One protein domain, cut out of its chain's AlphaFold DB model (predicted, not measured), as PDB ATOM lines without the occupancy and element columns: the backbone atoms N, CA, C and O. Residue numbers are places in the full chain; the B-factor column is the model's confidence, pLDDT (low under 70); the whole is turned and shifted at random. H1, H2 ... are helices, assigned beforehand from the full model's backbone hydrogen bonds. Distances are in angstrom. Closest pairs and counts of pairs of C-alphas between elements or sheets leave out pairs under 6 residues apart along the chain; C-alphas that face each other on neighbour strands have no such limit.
ATOM      1  N   ILE A 253      23.590   6.232  -3.968       93.62
ATOM      2  CA  ILE A 253      22.826   5.551  -5.016       93.62
ATOM      3  C   ILE A 253      21.490   5.018  -4.478       93.62
ATOM      4  O   ILE A 253      20.480   5.079  -5.178       93.62
ATOM      5  N   GLU A 254      21.441   4.573  -3.219       94.69
ATOM      6  CA  GLU A 254      20.216   4.121  -2.556       94.69
ATOM      7  C   GLU A 254      19.215   5.262  -2.356       94.69
ATOM      8  O   GLU A 254      18.021   5.068  -2.591       94.69
ATOM      9  N   GLU A 255      19.686   6.449  -1.965       95.75
ATOM     10  CA  GLU A 255      18.844   7.642  -1.831       95.75
ATOM     11  C   GLU A 255      18.289   8.070  -3.192       95.75
ATOM     12  O   GLU A 255      17.076   8.237  -3.328       95.75
ATOM     13  N   LEU A 256      19.140   8.165  -4.219       94.81
ATOM     14  CA  LEU A 256      18.711   8.487  -5.586       94.81
ATOM     15  C   LEU A 256      17.697   7.474  -6.117       94.81
ATOM     16  O   LEU A 256      16.678   7.865  -6.685       94.81
ATOM     17  N   ARG A 257      17.943   6.180  -5.887       92.56
ATOM     18  CA  ARG A 257      17.017   5.107  -6.251       92.56
ATOM     19  C   ARG A 257      15.675   5.275  -5.544       92.56
ATOM     20  O   ARG A 257      14.647   5.207  -6.204       92.56
ATOM     21  N   SER A 258      15.673   5.549  -4.238       94.25
ATOM     22  CA  SER A 258      14.432   5.733  -3.471       94.25
ATOM     23  C   SER A 258      13.596   6.914  -3.975       94.25
ATOM     24  O   SER A 258      12.379   6.798  -4.087       94.25
ATOM     25  N   ILE A 259      14.251   8.017  -4.356       93.44
ATOM     26  CA  ILE A 259      13.606   9.202  -4.934       93.44
ATOM     27  C   ILE A 259      13.020   8.870  -6.306       93.44
ATOM     28  O   ILE A 259      11.891   9.251  -6.612       93.44
ATOM     29  N   PHE A 260      13.790   8.170  -7.142       90.00
ATOM     30  CA  PHE A 260      13.373   7.843  -8.499       90.00
ATOM     31  C   PHE A 260      12.234   6.824  -8.526       90.00
ATOM     32  O   PHE A 260      11.324   6.958  -9.337       90.00
ATOM     33  N   GLU A 261      12.268   5.811  -7.660       88.94
ATOM     34  CA  GLU A 261      11.307   4.703  -7.631       88.94
ATOM     35  C   GLU A 261      10.015   5.021  -6.865       88.94
ATOM     36  O   GLU A 261       9.056   4.244  -6.944       88.94
ATOM     37  N   ASP A 262       9.941   6.162  -6.171       89.31
ATOM     38  CA  ASP A 262       8.721   6.595  -5.495       89.31
ATOM     39  C   ASP A 262       7.591   6.841  -6.510       89.31
ATOM     40  O   ASP A 262       7.521   7.868  -7.191       89.31
ATOM     41  N   ARG A 263       6.657   5.887  -6.569       74.88
ATOM     42  CA  ARG A 263       5.486   5.899  -7.461       74.88
ATOM     43  C   ARG A 263       4.508   7.032  -7.160       74.88
ATOM     44  O   ARG A 263       3.696   7.394  -8.014       74.88
ATOM     45  N   ASN A 264       4.550   7.581  -5.949       77.62
ATOM     46  CA  ASN A 264       3.709   8.708  -5.572       77.62
ATOM     47  C   ASN A 264       4.362  10.051  -5.902       77.62
ATOM     48  O   ASN A 264       3.648  11.062  -5.938       77.62
ATOM     49  N   SER A 265       5.664  10.059  -6.206       83.38
ATOM     50  CA  SER A 265       6.418  11.275  -6.486       83.38
ATOM     51  C   SER A 265       5.861  12.036  -7.690       83.38
ATOM     52  O   SER A 265       5.358  11.481  -8.674       83.38
ATOM     53  N   LYS A 266       5.970  13.366  -7.619       89.56
ATOM     54  CA  LYS A 266       5.699  14.244  -8.762       89.56
ATOM     55  C   LYS A 266       6.697  13.999  -9.894       89.56
ATOM     56  O   LYS A 266       6.345  14.202 -11.050       89.56
ATOM     57  N   LEU A 267       7.903  13.530  -9.567       88.00
ATOM     58  CA  LEU A 267       8.979  13.258 -10.511       88.00
ATOM     59  C   LEU A 267       8.540  12.307 -11.625       88.00
ATOM     60  O   LEU A 267       8.486  12.725 -12.776       88.00
ATOM     61  N   GLN A 268       8.159  11.068 -11.297       85.31
ATOM     62  CA  GLN A 268       7.769  10.089 -12.320       85.31
ATOM     63  C   GLN A 268       6.594  10.581 -13.172       85.31
ATOM     64  O   GLN A 268       6.596  10.428 -14.392       85.31
ATOM     65  N   LYS A 269       5.599  11.212 -12.537       88.69
ATOM     66  CA  LYS A 269       4.414  11.748 -13.222       88.69
ATOM     67  C   LYS A 269       4.786  12.853 -14.206       88.69
ATOM     68  O   LYS A 269       4.280  12.853 -15.324       88.69
ATOM     69  N   ASN A 270       5.675  13.758 -13.809       89.06
ATOM     70  CA  ASN A 270       6.113  14.865 -14.650       89.06
ATOM     71  C   ASN A 270       7.010  14.386 -15.789       89.06
ATOM     72  O   ASN A 270       6.829  14.855 -16.908       89.06
ATOM     73  N   ILE A 271       7.902  13.419 -15.540       86.94
ATOM     74  CA  ILE A 271       8.694  12.794 -16.604       86.94
ATOM     75  C   ILE A 271       7.753  12.107 -17.610       86.94
ATOM     76  O   ILE A 271       7.848  12.342 -18.809       86.94
ATOM     77  N   LEU A 272       6.788  11.306 -17.142       85.19
ATOM     78  CA  LEU A 272       5.840  10.616 -18.027       85.19
ATOM     79  C   LEU A 272       4.973  11.604 -18.820       85.19
ATOM     80  O   LEU A 272       4.722  11.406 -20.008       85.19
ATOM     81  N   PHE A 273       4.506  12.670 -18.173       86.06
ATOM     82  CA  PHE A 273       3.736  13.723 -18.827       86.06
ATOM     83  C   PHE A 273       4.552  14.425 -19.919       86.06
ATOM     84  O   PHE A 273       4.065  14.583 -21.038       86.06
ATOM     85  N   ASP A 274       5.792  14.812 -19.621       85.56
ATOM     86  CA  ASP A 274       6.681  15.495 -20.562       85.56
ATOM     87  C   ASP A 274       7.080  14.581 -21.733       85.56
ATOM     88  O   ASP A 274       6.978  15.012 -22.882       85.56
ATOM     89  N   LEU A 275       7.359  13.292 -21.489       80.94
ATOM     90  CA  LEU A 275       7.564  12.295 -22.551       80.94
ATOM     91  C   LEU A 275       6.348  12.143 -23.479       80.94
ATOM     92  O   LEU A 275       6.501  12.026 -24.696       80.94
ATOM     93  N   ASN A 276       5.135  12.159 -22.921       79.56
ATOM     94  CA  ASN A 276       3.909  12.000 -23.701       79.56
ATOM     95  C   ASN A 276       3.536  13.268 -24.488       79.56
ATOM     96  O   ASN A 276       3.002  13.162 -25.598       79.56
ATOM     97  N   TYR A 277       3.796  14.455 -23.926       76.31
ATOM     98  CA  TYR A 277       3.242  15.724 -24.415       76.31
ATOM     99  C   TYR A 277       4.260  16.626 -25.127       76.31
ATOM    100  O   TYR A 277       3.924  17.258 -26.128       76.31
ATOM    101  N   ARG A 278       5.514  16.692 -24.658       63.28
ATOM    102  CA  ARG A 278       6.569  17.556 -25.217       63.28
ATOM    103  C   ARG A 278       7.615  16.714 -25.940       63.28
ATOM    104  O   ARG A 278       8.773  16.636 -25.545       63.28
ATOM    105  N   ARG A 279       7.206  16.130 -27.068       60.06
ATOM    106  CA  ARG A 279       8.025  15.216 -27.890       60.06
ATOM    107  C   ARG A 279       9.361  15.799 -28.391       60.06
ATOM    108  O   ARG A 279      10.188  15.045 -28.888       60.06
ATOM    109  N   GLU A 280       9.590  17.109 -28.275       52.59
ATOM    110  CA  GLU A 280      10.763  17.785 -28.850       52.59
ATOM    111  C   GLU A 280      11.777  18.335 -27.835       52.59
ATOM    112  O   GLU A 280      12.933  18.561 -28.220       52.59
ATOM    113  N   ASN A 281      11.379  18.515 -26.567       58.16
ATOM    114  CA  ASN A 281      12.208  19.107 -25.514       58.16
ATOM    115  C   ASN A 281      12.663  17.992 -24.576       58.16
ATOM    116  O   ASN A 281      11.985  17.683 -23.607       58.16
ATOM    117  N   GLY A 282      13.788  17.348 -24.882       73.25
ATOM    118  CA  GLY A 282      14.261  16.151 -24.178       73.25
ATOM    119  C   GLY A 282      14.735  16.353 -22.732       73.25
ATOM    120  O   GLY A 282      15.681  15.683 -22.334       73.25
ATOM    121  N   LEU A 283      14.100  17.224 -21.935       83.56
ATOM    122  CA  LEU A 283      14.393  17.363 -20.506       83.56
ATOM    123  C   LEU A 283      14.129  16.054 -19.764       83.56
ATOM    124  O   LEU A 283      14.989  15.617 -19.010       83.56
ATOM    125  N   SER A 284      13.001  15.375 -20.008       86.94
ATOM    126  CA  SER A 284      12.753  14.056 -19.406       86.94
ATOM    127  C   SER A 284      13.848  13.048 -19.722       86.94
ATOM    128  O   SER A 284      14.345  12.375 -18.822       86.94
ATOM    129  N   TYR A 285      14.283  12.980 -20.982       83.25
ATOM    130  CA  TYR A 285      15.386  12.108 -21.385       83.25
ATOM    131  C   TYR A 285      16.705  12.505 -20.729       83.25
ATOM    132  O   TYR A 285      17.449  11.632 -20.289       83.25
ATOM    133  N   PHE A 286      16.982  13.803 -20.618       87.12
ATOM    134  CA  PHE A 286      18.158  14.304 -19.921       87.12
ATOM    135  C   PHE A 286      18.141  13.918 -18.437       87.12
ATOM    136  O   PHE A 286      19.130  13.396 -17.929       87.12
ATOM    137  N   VAL A 287      17.009  14.115 -17.757       89.50
ATOM    138  CA  VAL A 287      16.823  13.752 -16.348       89.50
ATOM    139  C   VAL A 287      17.013  12.250 -16.157       89.50
ATOM    140  O   VAL A 287      17.812  11.842 -15.315       89.50
ATOM    141  N   LEU A 288      16.351  11.423 -16.969       89.12
ATOM    142  CA  LEU A 288      16.506   9.970 -16.926       89.12
ATOM    143  C   LEU A 288      17.952   9.540 -17.147       89.12
ATOM    144  O   LEU A 288      18.470   8.723 -16.390       89.12
ATOM    145  N   LYS A 289      18.612  10.105 -18.164       87.75
ATOM    146  CA  LYS A 289      20.021   9.836 -18.442       87.75
ATOM    147  C   LYS A 289      20.888  10.223 -17.251       87.75
ATOM    148  O   LYS A 289      21.770   9.461 -16.885       87.75
ATOM    149  N   GLY A 290      20.622  11.368 -16.629       88.94
ATOM    150  CA  GLY A 290      21.313  11.798 -15.422       88.94
ATOM    151  C   GLY A 290      21.186  10.775 -14.296       88.94
ATOM    152  O   GLY A 290      22.198  10.350 -13.751       88.94
ATOM    153  N   PHE A 291      19.979  10.305 -13.981       89.88
ATOM    154  CA  PHE A 291      19.798   9.243 -12.982       89.88
ATOM    155  C   PHE A 291      20.515   7.942 -13.375       89.88
ATOM    156  O   PHE A 291      21.183   7.330 -12.540       89.88
ATOM    157  N   ALA A 292      20.440   7.557 -14.649       88.56
ATOM    158  CA  ALA A 292      21.120   6.384 -15.182       88.56
ATOM    159  C   ALA A 292      22.648   6.483 -15.004       88.56
ATOM    160  O   ALA A 292      23.259   5.580 -14.442       88.56
ATOM    161  N   THR A 293      23.274   7.615 -15.350       88.81
ATOM    162  CA  THR A 293      24.728   7.810 -15.181       88.81
ATOM    163  C   THR A 293      25.187   7.783 -13.722       88.81
ATOM    164  O   THR A 293      26.358   7.525 -13.467       88.81
ATOM    165  N   HIS A 294      24.280   8.009 -12.766       90.62
ATOM    166  CA  HIS A 294      24.543   7.870 -11.326       90.62
ATOM    167  C   HIS A 294      24.194   6.470 -10.785       90.62
ATOM    168  O   HIS A 294      24.132   6.264  -9.576       90.62
ATOM    169  N   GLY A 295      23.967   5.495 -11.670       87.38
ATOM    170  CA  GLY A 295      23.773   4.087 -11.324       87.38
ATOM    171  C   GLY A 295      22.335   3.692 -10.981       87.38
ATOM    172  O   GLY A 295      22.101   2.557 -10.568       87.38
ATOM    173  N   VAL A 296      21.344   4.569 -11.165       89.94
ATOM    174  CA  VAL A 296      19.942   4.209 -10.906       89.94
ATOM    175  C   VAL A 296      19.432   3.284 -12.017       89.94
ATOM    176  O   VAL A 296      18.968   3.734 -13.064       89.94
ATOM    177  N   ILE A 297      19.512   1.969 -11.785       86.69
ATOM    178  CA  ILE A 297      19.148   0.916 -12.755       86.69
ATOM    179  C   ILE A 297      17.704   1.076 -13.246       86.69
ATOM    180  O   ILE A 297      17.449   0.967 -14.442       86.69
ATOM    181  N   ALA A 298      16.769   1.423 -12.358       84.06
ATOM    182  CA  ALA A 298      15.379   1.665 -12.739       84.06
ATOM    183  C   ALA A 298      15.241   2.769 -13.804       84.06
ATOM    184  O   ALA A 298      14.377   2.671 -14.672       84.06
ATOM    185  N   ALA A 299      16.109   3.789 -13.798       86.38
ATOM    186  CA  ALA A 299      16.118   4.812 -14.840       86.38
ATOM    187  C   ALA A 299      16.583   4.234 -16.187       86.38
ATOM    188  O   ALA A 299      15.954   4.511 -17.206       86.38
ATOM    189  N   TYR A 300      17.606   3.368 -16.201       83.62
ATOM    190  CA  TYR A 300      18.016   2.631 -17.407       83.62
ATOM    191  C   TYR A 300      16.898   1.748 -17.962       83.62
ATOM    192  O   TYR A 300      16.681   1.710 -19.174       83.62
ATOM    193  N   GLU A 301      16.190   1.022 -17.101       84.31
ATOM    194  CA  GLU A 301      15.074   0.166 -17.511       84.31
ATOM    195  C   GLU A 301      13.925   0.986 -18.100       84.31
ATOM    196  O   GLU A 301      13.350   0.605 -19.120       84.31
ATOM    197  N   TRP A 302      13.627   2.136 -17.493       84.50
ATOM    198  CA  TRP A 302      12.591   3.047 -17.962       84.50
ATOM    199  C   TRP A 302      12.947   3.648 -19.318       84.50
ATOM    200  O   TRP A 302      12.137   3.582 -20.239       84.50
ATOM    201  N   ILE A 303      14.187   4.128 -19.478       79.81
ATOM    202  CA  ILE A 303      14.721   4.571 -20.770       79.81
ATOM    203  C   ILE A 303      14.559   3.457 -21.806       79.81
ATOM    204  O   ILE A 303      14.012   3.702 -22.873       79.81
ATOM    205  N   ASN A 304      14.993   2.235 -21.491       76.00
ATOM    206  CA  ASN A 304      14.915   1.104 -22.412       76.00
ATOM    207  C   ASN A 304      13.483   0.785 -22.831       76.00
ATOM    208  O   ASN A 304      13.232   0.597 -24.014       76.00
ATOM    209  N   ARG A 305      12.554   0.692 -21.878       80.31
ATOM    210  CA  ARG A 305      11.163   0.326 -22.153       80.31
ATOM    211  C   ARG A 305      10.428   1.438 -22.893       80.31
ATOM    212  O   ARG A 305       9.792   1.177 -23.912       80.31
ATOM    213  N   ASP A 306      10.514   2.663 -22.389       72.62
ATOM    214  CA  ASP A 306       9.715   3.771 -22.896       72.62
ATOM    215  C   ASP A 306      10.311   4.331 -24.193       72.62
ATOM    216  O   ASP A 306       9.540   4.608 -25.108       72.62
ATOM    217  N   MET A 307      11.646   4.396 -24.356       67.38
ATOM    218  CA  MET A 307      12.223   4.689 -25.678       67.38
ATOM    219  C   MET A 307      11.875   3.612 -26.686       67.38
ATOM    220  O   MET A 307      11.602   3.955 -27.826       67.38
ATOM    221  N   PHE A 308      11.898   2.334 -26.308       66.75
ATOM    222  CA  PHE A 308      11.568   1.275 -27.253       66.75
ATOM    223  C   PHE A 308      10.127   1.434 -27.760       66.75
ATOM    224  O   PHE A 308       9.913   1.528 -28.966       66.75
ATOM    225  N   ASN A 309       9.165   1.601 -26.847       69.06
ATOM    226  CA  ASN A 309       7.770   1.874 -27.205       69.06
ATOM    227  C   ASN A 309       7.620   3.187 -27.990       69.06
ATOM    228  O   ASN A 309       6.785   3.288 -28.886       69.06
ATOM    229  N   TYR A 310       8.402   4.217 -27.660       65.56
ATOM    230  CA  TYR A 310       8.388   5.489 -28.377       65.56
ATOM    231  C   TYR A 310       8.898   5.327 -29.810       65.56
ATOM    232  O   TYR A 310       8.266   5.809 -30.743       65.56
ATOM    233  N   ILE A 311      10.013   4.625 -29.995       62.91
ATOM    234  CA  ILE A 311      10.612   4.380 -31.302       62.91
ATOM    235  C   ILE A 311       9.679   3.539 -32.180       62.91
ATOM    236  O   ILE A 311       9.469   3.898 -33.334       62.91
ATOM    237  N   GLU A 312       9.075   2.485 -31.625       64.50
ATOM    238  CA  GLU A 312       8.124   1.614 -32.332       64.50
ATOM    239  C   GLU A 312       6.913   2.404 -32.881       64.50
ATOM    240  O   GLU A 312       6.309   2.014 -33.875       64.50
ATOM    241  N   ASN A 313       6.593   3.561 -32.282       64.00
ATOM    242  CA  ASN A 313       5.419   4.375 -32.606       64.00
ATOM    243  C   ASN A 313       5.718   5.731 -33.292       64.00
ATOM    244  O   ASN A 313       4.786   6.515 -33.494       64.00
ATOM    245  N   GLN A 314       6.974   6.074 -33.620       63.06
ATOM    246  CA  GLN A 314       7.344   7.412 -34.129       63.06
ATOM    247  C   GLN A 314       8.112   7.395 -35.455       63.06
ATOM    248  O   GLN A 314       8.744   6.421 -35.848       63.06
ATOM    249  N   LEU A 315       8.092   8.543 -36.142       59.31
ATOM    250  CA  LEU A 315       8.873   8.790 -37.352       59.31
ATOM    251  C   LEU A 315      10.379   8.876 -37.034       59.31
ATOM    252  O   LEU A 315      10.805   9.599 -36.131       59.31
ATOM    253  N   PHE A 316      11.182   8.222 -37.876       61.59
ATOM    254  CA  PHE A 316      12.644   8.077 -37.810       61.59
ATOM    255  C   PHE A 316      13.444   9.344 -37.413       61.59
ATOM    256  O   PHE A 316      14.478   9.268 -36.750       61.59
ATOM    257  N   HIS A 317      12.962  10.537 -37.772       62.84
ATOM    258  CA  HIS A 317      13.647  11.806 -37.509       62.84
ATOM    259  C   HIS A 317      13.787  12.153 -36.015       62.84
ATOM    260  O   HIS A 317      14.780  12.778 -35.633       62.84
ATOM    261  N   VAL A 318      12.846  11.742 -35.153       62.84
ATOM    262  CA  VAL A 318      12.955  12.022 -33.710       62.84
ATOM    263  C   VAL A 318      13.988  11.112 -33.052       62.84
ATOM    264  O   VAL A 318      14.760  11.565 -32.213       62.84
ATOM    265  N   ILE A 319      14.076   9.864 -33.510       65.38
ATOM    266  CA  ILE A 319      15.088   8.891 -33.083       65.38
ATOM    267  C   ILE A 319      16.483   9.444 -33.366       65.38
ATOM    268  O   ILE A 319      17.330   9.483 -32.477       65.38
ATOM    269  N   HIS A 320      16.700   9.956 -34.581       66.00
ATOM    270  CA  HIS A 320      17.971  10.568 -34.958       66.00
ATOM    271  C   HIS A 320      18.330  11.745 -34.044       66.00
ATOM    272  O   HIS A 320      19.489  11.893 -33.659       66.00
ATOM    273  N   LYS A 321      17.361  12.597 -33.687       68.44
ATOM    274  CA  LYS A 321      17.589  13.720 -32.767       68.44
ATOM    275  C   LYS A 321      17.922  13.222 -31.359       68.44
ATOM    276  O   LYS A 321      18.904  13.675 -30.785       68.44
ATOM    277  N   LEU A 322      17.156  12.265 -30.831       65.19
ATOM    278  CA  LEU A 322      17.343  11.725 -29.482       65.19
ATOM    279  C   LEU A 322      18.700  11.041 -29.317       65.19
ATOM    280  O   LEU A 322      19.436  11.302 -28.369       65.19
ATOM    281  N   ILE A 323      19.060  10.202 -30.281       68.69
ATOM    282  CA  ILE A 323      20.333   9.500 -30.279       68.69
ATOM    283  C   ILE A 323      21.501  10.486 -30.388       68.69
ATOM    284  O   ILE A 323      22.434  10.426 -29.583       68.69
ATOM    285  N   ARG A 324      21.432  11.413 -31.352       69.94
ATOM    286  CA  ARG A 324      22.502  12.380 -31.617       69.94
ATOM    287  C   ARG A 324      22.701  13.349 -30.456       69.94
ATOM    288  O   ARG A 324      23.839  13.614 -30.082       69.94
ATOM    289  N   ASP A 325      21.611  13.898 -29.925       65.44
ATOM    290  CA  ASP A 325      21.674  15.017 -28.982       65.44
ATOM    291  C   ASP A 325      21.858  14.535 -27.534       65.44
ATOM    292  O   ASP A 325      22.460  15.243 -26.729       65.44
ATOM    293  N   PHE A 326      21.404  13.320 -27.200       61.97
ATOM    294  CA  PHE A 326      21.439  12.814 -25.827       61.97
ATOM    295  C   PHE A 326      22.395  11.637 -25.617       61.97
ATOM    296  O   PHE A 326      22.530  11.189 -24.482       61.97
ATOM    297  N   HIS A 327      23.112  11.160 -26.642       68.81
ATOM    298  CA  HIS A 327      24.032  10.012 -26.546       68.81
ATOM    299  C   HIS A 327      23.391   8.802 -25.840       68.81
ATOM    300  O   HIS A 327      23.983   8.195 -24.953       68.81
ATOM    301  N   LEU A 328      22.136   8.497 -26.174       67.19
ATOM    302  CA  LEU A 328      21.358   7.462 -25.481       67.19
ATOM    303  C   LEU A 328      21.712   6.036 -25.922       67.19
ATOM    304  O   LEU A 328      21.161   5.087 -25.371       67.19
ATOM    305  N   PHE A 329      22.635   5.865 -26.876       68.62
ATOM    306  CA  PHE A 329      23.069   4.539 -27.324       68.62
ATOM    307  C   PHE A 329      23.599   3.676 -26.178       68.62
ATOM    308  O   PHE A 329      23.227   2.510 -26.094       68.62
ATOM    309  N   ASP A 330      24.356   4.266 -25.250       68.25
ATOM    310  CA  ASP A 330      24.901   3.555 -24.085       68.25
ATOM    311  C   ASP A 330      23.808   3.011 -23.149       68.25
ATOM    312  O   ASP A 330      24.075   2.186 -22.277       68.25
ATOM    313  N   CYS A 331      22.566   3.485 -23.296       65.50
ATOM    314  CA  CYS A 331      21.444   3.058 -22.470       65.50
ATOM    315  C   CYS A 331      20.678   1.870 -23.061       65.50
ATOM    316  O   CYS A 331      19.921   1.245 -22.321       65.50
ATOM    317  N   PHE A 332      20.847   1.542 -24.349       66.69
ATOM    318  CA  PHE A 332      20.130   0.430 -24.973       66.69
ATOM    319  C   PHE A 332      20.817  -0.905 -24.711       66.69
ATOM    320  O   PHE A 332      21.994  -1.090 -25.018       66.69
ATOM    321  N   ASN A 333      20.061  -1.886 -24.218       72.50
ATOM    322  CA  ASN A 333      20.561  -3.258 -24.217       72.50
ATOM    323  C   ASN A 333      20.614  -3.823 -25.652       72.50
ATOM    324  O   ASN A 333      19.838  -3.425 -26.528       72.50
ATOM    325  N   LYS A 334      21.509  -4.795 -25.878       73.00
ATOM    326  CA  LYS A 334      21.736  -5.406 -27.199       73.00
ATOM    327  C   LYS A 334      20.443  -5.917 -27.841       73.00
ATOM    328  O   LYS A 334      20.209  -5.659 -29.012       73.00
ATOM    329  N   LYS A 335      19.573  -6.577 -27.068       77.00
ATOM    330  CA  LYS A 335      18.308  -7.149 -27.559       77.00
ATOM    331  C   LYS A 335      17.362  -6.079 -28.116       77.00
ATOM    332  O   LYS A 335      16.798  -6.266 -29.190       77.00
ATOM    333  N   ASN A 336      17.195  -4.972 -27.397       69.62
ATOM    334  CA  ASN A 336      16.341  -3.863 -27.816       69.62
ATOM    335  C   ASN A 336      16.912  -3.181 -29.054       69.62
ATOM    336  O   ASN A 336      16.162  -2.880 -29.976       69.62
ATOM    337  N   LEU A 337      18.233  -2.999 -29.104       69.62
ATOM    338  CA  LEU A 337      18.890  -2.441 -30.276       69.62
ATOM    339  C   LEU A 337      18.682  -3.337 -31.507       69.62
ATOM    340  O   LEU A 337      18.272  -2.847 -32.550       69.62
ATOM    341  N   THR A 338      18.871  -4.654 -31.376       70.31
ATOM    342  CA  THR A 338      18.624  -5.617 -32.460       70.31
ATOM    343  C   THR A 338      17.169  -5.583 -32.937       70.31
ATOM    344  O   THR A 338      16.927  -5.575 -34.141       70.31
ATOM    345  N   LYS A 339      16.189  -5.495 -32.026       71.25
ATOM    346  CA  LYS A 339      14.768  -5.380 -32.405       71.25
ATOM    347  C   LYS A 339      14.481  -4.066 -33.155       71.25
ATOM    348  O   LYS A 339      13.857  -4.102 -34.208       71.25
ATOM    349  N   LEU A 340      15.013  -2.937 -32.672       66.75
ATOM    350  CA  LEU A 340      14.919  -1.632 -33.347       66.75
ATOM    351  C   LEU A 340      15.494  -1.649 -34.761       66.75
ATOM    352  O   LEU A 340      14.981  -0.985 -35.658       66.75
ATOM    353  N   LEU A 341      16.579  -2.395 -34.940       67.19
ATOM    354  CA  LEU A 341      17.238  -2.549 -36.221       67.19
ATOM    355  C   LEU A 341      16.392  -3.401 -37.167       67.19
ATOM    356  O   LEU A 341      16.165  -2.974 -38.286       67.19
ATOM    357  N   HIS A 342      15.841  -4.532 -36.723       69.56
ATOM    358  CA  HIS A 342      14.990  -5.369 -37.579       69.56
ATOM    359  C   HIS A 342      13.680  -4.703 -38.022       69.56
ATOM    360  O   HIS A 342      13.176  -5.026 -39.095       69.56
ATOM    361  N   GLU A 343      13.117  -3.807 -37.211       65.44
ATOM    362  CA  GLU A 343      11.812  -3.178 -37.475       65.44
ATOM    363  C   GLU A 343      11.922  -1.782 -38.121       65.44
ATOM    364  O   GLU A 343      10.935  -1.269 -38.650       65.44
ATOM    365  N   GLY A 344      13.105  -1.156 -38.097       63.47
ATOM    366  CA  GLY A 344      13.354   0.192 -38.618       63.47
ATOM    367  C   GLY A 344      14.040   0.240 -39.991       63.47
ATOM    368  O   GLY A 344      14.423  -0.774 -40.566       63.47
ATOM    369  N   ASP A 345      14.256   1.451 -40.519       65.88
ATOM    370  CA  ASP A 345      15.149   1.668 -41.669       65.88
ATOM    371  C   ASP A 345      16.608   1.426 -41.240       65.88
ATOM    372  O   ASP A 345      17.320   2.348 -40.818       65.88
ATOM    373  N   ILE A 346      17.029   0.157 -41.325       63.25
ATOM    374  CA  ILE A 346      18.365  -0.358 -40.980       63.25
ATOM    375  C   ILE A 346      19.462   0.549 -41.528       63.25
ATOM    376  O   ILE A 346      20.426   0.845 -40.828       63.25
ATOM    377  N   LYS A 347      19.304   1.045 -42.758       64.94
ATOM    378  CA  LYS A 347      20.325   1.837 -43.445       64.94
ATOM    379  C   LYS A 347      20.569   3.173 -42.754       64.94
ATOM    380  O   LYS A 347      21.715   3.580 -42.566       64.94
ATOM    381  N   SER A 348      19.499   3.847 -42.354       65.81
ATOM    382  CA  SER A 348      19.593   5.142 -41.688       65.81
ATOM    383  C   SER A 348      20.079   5.001 -40.237       65.81
ATOM    384  O   SER A 348      20.824   5.854 -39.750       65.81
ATOM    385  N   LEU A 349      19.726   3.905 -39.555       66.50
ATOM    386  CA  LEU A 349      20.193   3.580 -38.199       66.50
ATOM    387  C   LEU A 349      21.669   3.143 -38.179       66.50
ATOM    388  O   LEU A 349      22.435   3.569 -37.315       66.50
ATOM    389  N   PHE A 350      22.088   2.367 -39.177       66.62
ATOM    390  CA  PHE A 350      23.476   1.976 -39.410       66.62
ATOM    391  C   PHE A 350      24.363   3.196 -39.686       66.62
ATOM    392  O   PHE A 350      25.413   3.348 -39.066       66.62
ATOM    393  N   LEU A 351      23.915   4.122 -40.544       67.75
ATOM    394  CA  LEU A 351      24.622   5.385 -40.784       67.75
ATOM    395  C   LEU A 351      24.797   6.203 -39.497       67.75
ATOM    396  O   LEU A 351      25.859   6.784 -39.291       67.75
ATOM    397  N   LEU A 352      23.793   6.211 -38.619       65.50
ATOM    398  CA  LEU A 352      23.852   6.844 -37.298       65.50
ATOM    399  C   LEU A 352      24.899   6.184 -36.388       65.50
ATOM    400  O   LEU A 352      25.722   6.878 -35.797       65.50
ATOM    401  N   LEU A 353      24.896   4.852 -36.298       67.94
ATOM    402  CA  LEU A 353      25.862   4.090 -35.500       67.94
ATOM    403  C   LEU A 353      27.303   4.337 -35.970       67.94
ATOM    404  O   LEU A 353      28.184   4.613 -35.154       67.94
ATOM    405  N   VAL A 354      27.520   4.331 -37.288       70.00
ATOM    406  CA  VAL A 354      28.820   4.633 -37.904       70.00
ATOM    407  C   VAL A 354      29.235   6.086 -37.648       70.00
ATOM    408  O   VAL A 354      30.375   6.337 -37.263       70.00
ATOM    409  N   GLN A 355      28.327   7.057 -37.800       69.50
ATOM    410  CA  GLN A 355      28.612   8.479 -37.543       69.50
ATOM    411  C   GLN A 355      29.027   8.761 -36.094       69.50
ATOM    412  O   GLN A 355      29.766   9.716 -35.843       69.50
ATOM    413  N   HIS A 356      28.565   7.944 -35.149       62.19
ATOM    414  CA  HIS A 356      28.863   8.087 -33.729       62.19
ATOM    415  C   HIS A 356      29.999   7.175 -33.235       62.19
ATOM    416  O   HIS A 356      30.200   7.085 -32.026       62.19
ATOM    417  N   ASN A 357      30.781   6.563 -34.141       62.06
ATOM    418  CA  ASN A 357      31.901   5.664 -33.825       62.06
ATOM    419  C   ASN A 357      31.522   4.499 -32.896       62.06
ATOM    420  O   ASN A 357      32.353   4.033 -32.116       62.06
ATOM    421  N   PHE A 358      30.279   4.021 -32.962       63.22
ATOM    422  CA  PHE A 358      29.948   2.775 -32.287       63.22
ATOM    423  C   PHE A 358      30.650   1.623 -32.993       63.22
ATOM    424  O   PHE A 358      30.693   1.579 -34.223       63.22
ATOM    425  N   ASP A 359      31.193   0.687 -32.216       64.81
ATOM    426  CA  ASP A 359      31.749  -0.543 -32.767       64.81
ATOM    427  C   ASP A 359      30.594  -1.414 -33.266       64.81
ATOM    428  O   ASP A 359      30.024  -2.242 -32.553       64.81
ATOM    429  N   VAL A 360      30.195  -1.156 -34.510       60.56
ATOM    430  CA  VAL A 360      29.061  -1.804 -35.163       60.56
ATOM    431  C   VAL A 360      29.254  -3.327 -35.199       60.56
ATOM    432  O   VAL A 360      28.282  -4.073 -35.153       60.56
ATOM    433  N   LEU A 361      30.503  -3.801 -35.152       51.16
ATOM    434  CA  LEU A 361      30.851  -5.222 -35.114       51.16
ATOM    435  C   LEU A 361      30.589  -5.887 -33.749       51.16
ATOM    436  O   LEU A 361      30.478  -7.109 -33.681       51.16
ATOM    437  N   GLN A 362      30.446  -5.129 -32.654       59.84
ATOM    438  CA  GLN A 362      29.997  -5.684 -31.360       59.84
ATOM    439  C   GLN A 362      28.481  -5.907 -31.320       59.84
ATOM    440  O   GLN A 362      27.959  -6.748 -30.568       59.84
ATOM    441  N   ILE A 363      27.768  -5.141 -32.139       56.97
ATOM    442  CA  ILE A 363      26.315  -5.117 -32.195       56.97
ATOM    443  C   ILE A 363      25.813  -6.149 -33.207       56.97
ATOM    444  O   ILE A 363      24.948  -6.950 -32.851       56.97
ATOM    445  N   PHE A 364      26.400  -6.174 -34.405       60.53
ATOM    446  CA  PHE A 364      25.997  -7.036 -35.512       60.53
ATOM    447  C   PHE A 364      27.021  -8.131 -35.785       60.53
ATOM    448  O   PHE A 364      28.231  -7.900 -35.806       60.53
ATOM    449  N   SER A 365      26.532  -9.329 -36.076       64.19
ATOM    450  CA  SER A 365      27.333 -10.340 -36.752       64.19
ATOM    451  C   SER A 365      27.616  -9.911 -38.195       64.19
ATOM    452  O   SER A 365      26.820  -9.228 -38.833       64.19
ATOM    453  N   ILE A 366      28.737 -10.376 -38.754       53.91
ATOM    454  CA  ILE A 366      29.114 -10.130 -40.160       53.91
ATOM    455  C   ILE A 366      27.994 -10.548 -41.128       53.91
ATOM    456  O   ILE A 366      27.846  -9.962 -42.193       53.91
ATOM    457  N   LYS A 367      27.185 -11.546 -40.754       53.47
ATOM    458  CA  LYS A 367      26.052 -12.010 -41.554       53.47
ATOM    459  C   LYS A 367      24.926 -10.970 -41.611       53.47
ATOM    460  O   LYS A 367      24.448 -10.681 -42.693       53.47
ATOM    461  N   GLU A 368      24.593 -10.350 -40.481       59.75
ATOM    462  CA  GLU A 368      23.576  -9.288 -40.387       59.75
ATOM    463  C   GLU A 368      24.018  -7.958 -41.019       59.75
ATOM    464  O   GLU A 368      23.191  -7.081 -41.224       59.75
ATOM    465  N   LEU A 369      25.315  -7.784 -41.296       55.91
ATOM    466  CA  LEU A 369      25.850  -6.619 -42.013       55.91
ATOM    467  C   LEU A 369      25.848  -6.787 -43.536       55.91
ATOM    468  O   LEU A 369      25.995  -5.796 -44.252       55.91
ATOM    469  N   ASN A 370      25.772  -8.030 -44.011       51.75
ATOM    470  CA  ASN A 370      25.812  -8.370 -45.433       51.75
ATOM    471  C   ASN A 370      24.412  -8.520 -46.049       51.75
ATOM    472  O   ASN A 370      24.290  -8.364 -47.264       51.75
ATOM    473  N   ASP A 371      23.412  -8.844 -45.224       55.47
ATOM    474  CA  ASP A 371      21.984  -8.843 -45.567       55.47
ATOM    475  C   ASP A 371      21.411  -7.417 -45.454       55.47
ATOM    476  O   ASP A 371      20.604  -7.030 -46.334       55.47
TER     477      ASP A 371
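AT A GLANCE: This is residues 253 to 371 of the 371 residues of an uncharacterized protein of marine sediment metagenome (UniProt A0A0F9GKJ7). The chain winds out and back in a few loosely stacked turns, with one row of helices H2, H4 and H7 running roughly one way and a second row H3, H5 and H8 roughly returning. The rows follow the longest axis, H1 lies at one end and H10 at the other, and short H6 sits near the middle. The printed part has 119 residues with ten named helices, H1 to H10 in chain order, and no named strand; the class is all helix. It is compact, with a radius of gyration of the C-alphas of 15.2 A, yet elongated, spanning 48 by 29 by 20 A.

HOW THE PARTS SIT: H4, residues 297 to 312, is the hub, touching four helices. H3, residues 283 to 293, makes a helical hairpin with H4, touching its residues 298 to 303 alone, at a steep tilt of 42 degrees, opposite ways; the closest C-alphas, Ala 292 and Ala 299, are 5.3 A apart. H7, residues 334 to 343, touches H4 at a shallow tilt of 7 degrees, the same way, closest at C-alphas 336 and 308, 7.0 A. H1, residues 253 to 261, touches residues 298 to 299 of H4 alone, with C-alphas 261 and 298 7.2 A apart. H6, residues 328 to 331, only just touches H4, with 3 pairs of C-alphas within 8 A, the closest being 331 and 300 at 6.1 A. H2, residues 266 to 277, touches H3 at 52 degrees, a steep tilt, opposite ways, with C-alphas 271 and 284 closest at 5.1 A. H5, residues 316 to 326, is close to but not clearly touching H8, residues 346 to 355, at a shallow tilt of 21 degrees, the same way; C-alphas 320 and 352 are closest, 7.3 A. H9, residues 360 to 363, only just touches H8, with 3 pairs of C-alphas within 8 A, and touches only at the corner, closest at C-alphas 360 and 353, 6.7 A. H10, residues 366 to 370, and H9 meet only through their link. In H1, H2, H3, H4, H5, H7, H8 and H10 every O i to N i+4 pair is within hydrogen-bond range; H6 and H9 are too short for such a pair.

IN THESE COORDINATES: H1 begins at C-alpha 253, (22.826, 5.551, -5.016). H4 is 22.5 A long, H2 15.9 A, H5 15.6 A and H3 15.0 A. H10 ends at C-alpha 370, (25.812, -8.370, -45.433).

THE WHOLE: The C-alphas of Asn 264 and Asn 370 are the farthest apart, 48.7 A. The printed part has no cut, and its links are tight. The mean pLDDT of the printed part is 73.6, and 63 residues are under 70, among them 307 to 332 and 355 to 371.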